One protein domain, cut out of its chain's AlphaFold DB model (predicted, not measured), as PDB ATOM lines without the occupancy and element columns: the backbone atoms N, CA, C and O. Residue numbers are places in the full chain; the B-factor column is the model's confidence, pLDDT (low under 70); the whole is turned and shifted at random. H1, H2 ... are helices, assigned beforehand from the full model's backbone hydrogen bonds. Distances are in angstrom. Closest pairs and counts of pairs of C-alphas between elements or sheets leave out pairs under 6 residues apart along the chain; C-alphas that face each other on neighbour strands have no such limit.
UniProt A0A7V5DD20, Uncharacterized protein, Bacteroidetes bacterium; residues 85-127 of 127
ATOM      1  N   THR A  85     228.805 203.843 240.897       89.38
ATOM      2  CA  THR A  85     229.978 203.563 240.071       89.38
ATOM      3  C   THR A  85     229.776 204.240 238.729       89.38
ATOM      4  O   THR A  85     228.637 204.393 238.281       89.38
ATOM      5  N   GLU A  86     230.868 204.612 238.071       90.00
ATOM      6  CA  GLU A  86     230.806 205.160 236.719       90.00
ATOM      7  C   GLU A  86     230.042 204.200 235.789       90.00
ATOM      8  O   GLU A  86     230.199 202.980 235.866       90.00
ATOM      9  N   GLY A  87     229.125 204.747 234.987       85.88
ATOM     10  CA  GLY A  87     228.219 203.971 234.131       85.88
ATOM     11  C   GLY A  87     226.927 203.485 234.800       85.88
ATOM     12  O   GLY A  87     226.037 203.001 234.104       85.88
ATOM     13  N   LYS A  88     226.757 203.647 236.119       86.94
ATOM     14  CA  LYS A  88     225.493 203.309 236.786       86.94
ATOM     15  C   LYS A  88     224.449 204.400 236.542       86.94
ATOM     16  O   LYS A  88     224.503 205.470 237.150       86.94
ATOM     17  N   THR A  89     223.498 204.112 235.659       87.56
ATOM     18  CA  THR A  89     222.407 205.023 235.272       87.56
ATOM     19  C   THR A  89     221.120 204.791 236.062       87.56
ATOM     20  O   THR A  89     220.264 205.672 236.121       87.56
ATOM     21  N   GLU A  90     220.978 203.629 236.702       88.44
ATOM     22  CA  GLU A  90     219.774 203.266 237.446       88.44
ATOM     23  C   GLU A  90     219.694 204.012 238.783       88.44
ATOM     24  O   GLU A  90     220.582 203.942 239.642       88.44
ATOM     25  N   THR A  91     218.574 204.694 238.988       89.44
ATOM     26  CA  THR A  91     218.244 205.361 240.247       89.44
ATOM     27  C   THR A  91     217.876 204.342 241.335       89.44
ATOM     28  O   THR A  91     217.352 203.268 241.031       89.44
ATOM     29  N   PRO A  92     218.046 204.676 242.630       90.31
ATOM     30  CA  PRO A  92     217.569 203.831 243.729       90.31
ATOM     31  C   PRO A  92     216.088 203.443 243.608       90.31
ATOM     32  O   PRO A  92     215.720 202.321 243.948       90.31
ATOM     33  N   ALA A  93     215.247 204.341 243.085       89.06
ATOM     34  CA  ALA A  93     213.828 204.075 242.864       89.06
ATOM     35  C   ALA A  93     213.592 203.015 241.776       89.06
ATOM     36  O   ALA A  93     212.769 202.122 241.973       89.06
ATOM     37  N   GLN A  94     214.331 203.075 240.662       88.38
ATOM     38  CA  GLN A  94     214.272 202.057 239.603       88.38
ATOM     39  C   GLN A  94     214.754 200.700 240.121       88.38
ATOM     40  O   GLN A  94     214.046 199.711 239.967       88.38
ATOM     41  N   ILE A  95     215.885 200.672 240.837       89.88
ATOM     42  CA  ILE A  95     216.417 199.446 241.453       89.88
ATOM     43  C   ILE A  95     215.385 198.828 242.404       89.88
ATOM     44  O   ILE A  95     215.133 197.627 242.354       89.88
ATOM     45  N   ALA A  96     214.775 199.644 243.269       90.38
ATOM     46  CA  ALA A  96     213.767 199.180 244.213       90.38
ATOM     47  C   ALA A  96     212.541 198.596 243.501       90.38
ATOM     48  O   ALA A  96     212.091 197.507 243.847       90.38
ATOM     49  N   ARG A  97     212.025 199.300 242.490       88.38
ATOM     50  CA  ARG A  97     210.872 198.864 241.700       88.38
ATOM     51  C   ARG A  97     211.141 197.533 241.005       88.38
ATOM     52  O   ARG A  97     210.332 196.619 241.114       88.38
ATOM     53  N   ASP A  98     212.274 197.422 240.322       86.38
ATOM     54  CA  ASP A  98     212.595 196.241 239.527       86.38
ATOM     55  C   ASP A  98     212.837 195.015 240.425       86.38
ATOM     56  O   ASP A  98     212.481 193.904 240.044       86.38
ATOM     57  N   LEU A  99     213.372 195.201 241.639       86.44
ATOM     58  CA  LEU A  99     213.473 194.127 242.635       86.44
ATOM     59  C   LEU A  99     212.103 193.690 243.164       86.44
ATOM     60  O   LEU A  99     211.849 192.493 243.253       86.44
ATOM     61  N   ILE A 100     211.211 194.635 243.471       86.44
ATOM     62  CA  ILE A 100     209.852 194.313 243.932       86.44
ATOM     63  C   ILE A 100     209.083 193.536 242.858       86.44
ATOM     64  O   ILE A 100     208.398 192.578 243.187       86.44
ATOM     65  N   LEU A 101     209.213 193.905 241.582       82.75
ATOM     66  CA  LEU A 101     208.528 193.208 240.490       82.75
ATOM     67  C   LEU A 101     209.104 191.810 240.200       82.75
ATOM     68  O   LEU A 101     208.384 190.954 239.706       82.75
ATOM     69  N   ARG A 102     210.390 191.558 240.485       79.62
ATOM     70  CA  ARG A 102     211.014 190.235 240.272       79.62
ATOM     71  C   ARG A 102     210.533 189.184 241.262       79.62
ATOM     72  O   ARG A 102     210.389 188.025 240.887       79.62
ATOM     73  N   ASP A 103     210.339 189.580 242.515       69.56
ATOM     74  CA  ASP A 103     210.020 188.647 243.597       69.56
ATOM     75  C   ASP A 103     208.524 188.275 243.637       69.56
ATOM     76  O   ASP A 103     208.140 187.370 244.381       69.56
ATOM     77  N   PHE A 104     207.676 188.955 242.852       64.56
ATOM     78  CA  PHE A 104     206.223 188.821 242.925       64.56
ATOM     79  C   PHE A 104     205.570 188.875 241.539       64.56
ATOM     80  O   PHE A 104     205.470 189.935 240.929       64.56
ATOM     81  N   ASP A 105     205.073 187.726 241.081       60.12
ATOM     82  CA  ASP A 105     204.265 187.587 239.863       60.12
ATOM     83  C   ASP A 105     202.847 187.129 240.240       60.12
ATOM     84  O   ASP A 105     202.421 186.014 239.931       60.12
ATOM     85  N   GLN A 106     202.133 187.944 241.030       62.03
ATOM     86  CA  GLN A 106     200.724 187.679 241.322       62.03
ATOM     87  C   GLN A 106     199.815 188.431 240.344       62.03
ATOM     88  O   GLN A 106     199.999 189.626 240.098       62.03
ATOM     89  N   PRO A 107     198.778 187.773 239.802       63.50
ATOM     90  CA  PRO A 107     197.802 188.446 238.964       63.50
ATOM     91  C   PRO A 107     196.970 189.415 239.813       63.50
ATOM     92  O   PRO A 107     196.154 189.006 240.637       63.50
ATOM     93  N   THR A 108     197.138 190.715 239.577       74.75
ATOM     94  CA  THR A 108     196.332 191.768 240.212       74.75
ATOM     95  C   THR A 108     195.439 192.479 239.193       74.75
ATOM     96  O   THR A 108     195.583 192.331 237.979       74.75
ATOM     97  N   PHE A 109     194.469 193.257 239.676       81.06
ATOM     98  CA  PHE A 109     193.580 194.051 238.819       81.06
ATOM     99  C   PHE A 109     194.199 195.391 238.385       81.06
ATOM    100  O   PHE A 109     193.657 196.052 237.502       81.06
ATOM    101  N   LEU A 110     195.320 195.799 238.989       80.56
ATOM    102  CA  LEU A 110     195.943 197.105 238.767       80.56
ATOM    103  C   LEU A 110     196.390 197.348 237.320       80.56
ATOM    104  O   LEU A 110     196.102 198.442 236.833       80.56
ATOM    105  N   PRO A 111     196.955 196.365 236.588       80.69
ATOM    106  CA  PRO A 111     197.289 196.550 235.177       80.69
ATOM    107  C   PRO A 111     196.088 196.920 234.299       80.69
ATOM    108  O   PRO A 111     196.258 197.540 233.256       80.69
ATOM    109  N   LYS A 112     194.859 196.565 234.706       82.81
ATOM    110  CA  LYS A 112     193.637 196.908 233.957       82.81
ATOM    111  C   LYS A 112     193.204 198.360 234.160       82.81
ATOM    112  O   LYS A 112     192.527 198.905 233.298       82.81
ATOM    113  N   ILE A 113     193.541 198.957 235.305       85.69
ATOM    114  CA  ILE A 113     193.134 200.322 235.672       85.69
ATOM    115  C   ILE A 113     194.236 201.324 235.315       85.69
ATOM    116  O   ILE A 113     193.945 202.412 234.824       85.69
ATOM    117  N   PHE A 114     195.497 200.947 235.530       83.50
ATOM    118  CA  PHE A 114     196.669 201.794 235.322       83.50
ATOM    119  C   PHE A 114     197.740 201.049 234.505       83.50
ATOM    120  O   PHE A 114     198.787 200.698 235.047       83.50
ATOM    121  N   PRO A 115     197.494 200.781 233.209       79.12
ATOM    122  CA  PRO A 115     198.376 199.943 232.388       79.12
ATOM    123  C   PRO A 115     199.792 200.513 232.213       79.12
ATOM    124  O   PRO A 115     200.740 199.750 232.045       79.12
ATOM    125  N   ASP A 116     199.945 201.836 232.297       84.56
ATOM    126  CA  ASP A 116     201.212 202.534 232.050       84.56
ATOM    127  C   ASP A 116     201.896 203.061 233.326       84.56
ATOM    128  O   ASP A 116     202.906 203.767 233.240       84.56
ATOM    129  N   ASP A 117     201.376 202.750 234.519       83.25
ATOM    130  CA  ASP A 117     201.962 203.234 235.774       83.25
ATOM    131  C   ASP A 117     203.283 202.509 236.082       83.25
ATOM    132  O   ASP A 117     203.389 201.283 236.094       83.25
ATOM    133  N   ARG A 118     204.333 203.301 236.322       79.38
ATOM    134  CA  ARG A 118     205.703 202.835 236.595       79.38
ATOM    135  C   ARG A 118     206.188 203.202 237.995       79.38
ATOM    136  O   ARG A 118     207.397 203.158 238.250       79.38
ATOM    137  N   SER A 119     205.281 203.612 238.876       85.56
ATOM    138  CA  SER A 119     205.581 204.039 240.236       85.56
ATOM    139  C   SER A 119     206.006 202.872 241.131       85.56
ATOM    140  O   SER A 119     205.662 201.707 240.917       85.56
ATOM    141  N   LEU A 120     206.751 203.191 242.193       85.06
ATOM    142  CA  LEU A 120     207.114 202.211 243.219       85.06
ATOM    143  C   LEU A 120     205.873 201.672 243.948       85.06
ATOM    144  O   LEU A 120     205.847 200.512 244.347       85.06
ATOM    145  N   TRP A 121     204.839 202.507 244.104       84.75
ATOM    146  CA  TRP A 121     203.562 202.104 244.692       84.75
ATOM    147  C   TRP A 121     202.876 201.041 243.840       84.75
ATOM    148  O   TRP A 121     202.456 200.019 244.380       84.75
ATOM    149  N   TYR A 122     202.825 201.253 242.522       84.50
ATOM    150  CA  TYR A 122     202.259 200.285 241.593       84.50
ATOM    151  C   TYR A 122     202.988 198.945 241.700       84.50
ATOM    152  O   TYR A 122     202.351 197.924 241.940       84.50
ATOM    153  N   ALA A 123     204.325 198.943 241.661       83.38
ATOM    154  CA  ALA A 123     205.105 197.722 241.871       83.38
ATOM    155  C   ALA A 123     204.801 197.046 243.221       83.38
ATOM    156  O   ALA A 123     204.556 195.846 243.271       83.38
ATOM    157  N   ALA A 124     204.722 197.812 244.312       82.69
ATOM    158  CA  ALA A 124     204.420 197.281 245.644       82.69
ATOM    159  C   ALA A 124     202.981 196.760 245.813       82.69
ATOM    160  O   ALA A 124     202.698 196.046 246.778       82.69
ATOM    161  N   LYS A 125     202.056 197.145 244.932       81.81
ATOM    162  CA  LYS A 125     200.643 196.742 244.966       81.81
ATOM    163  C   LYS A 125     200.271 195.705 243.910       81.81
ATOM    164  O   LYS A 125     199.229 195.079 244.057       81.81
ATOM    165  N   THR A 126     201.116 195.540 242.898       75.06
ATOM    166  CA  THR A 126     201.011 194.496 241.867       75.06
ATOM    167  C   THR A 126     201.629 193.174 242.342       75.06
ATOM    168  O   THR A 126     201.525 192.169 241.651       75.06
ATOM    169  N   ARG A 127     202.245 193.182 243.532       66.62
ATOM    170  CA  ARG A 127     202.651 191.988 244.275       66.62
ATOM    171  C   ARG A 127     201.484 191.096 244.690       66.62
ATOM    172  O   ARG A 127     200.378 191.643 244.909       66.62
TER     173      ARG A 127
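AT A GLANCE: This is residues 85 to 127 of the 127 residues of an uncharacterized protein of Bacteroidetes bacterium (UniProt A0A7V5DD20). A free tail, residues 85 to 92, of which 92 belongs to H1, sticks out from a small body in which H1 and H3 pack side by side, running the same way. Between them the chain swings out in a wide loop with the small helix H2 at its far side. The 43 printed residues hold three named helices, H1, H2, H3 in chain order, and no named strand: all helix. The whole is loose, radius of gyration of the C-alphas 11.8 A, spanning 39 by 19 by 12 A.

HOW THE PARTS SIT: H1, residues 92 to 103, touches H3, residues 120 to 125, at a shallow tilt of 21 degrees; their closest C-alphas, Arg 97 and Leu 120, are 5.3 A apart. H2, residues 110 to 113, is apart from H1 and close but not clearly touching H3, the closest C-alphas, Leu 110 and Tyr 122, being 7.6 A apart. In H1 and H3 every O i to N i+4 pair is within hydrogen-bond range; H2 is too short for one.

IN THESE COORDINATES: H1 runs 17.0 A from C-alpha 92 at (217.569, 203.831, 243.729). H2 measures 5.3 A. H3 runs 8.7 A to C-alpha 125 at (200.643, 196.742, 244.966).

THE WHOLE: The printed part has no cut, and both links are short. Residues 103 to 107 and 127 have pLDDT under 70.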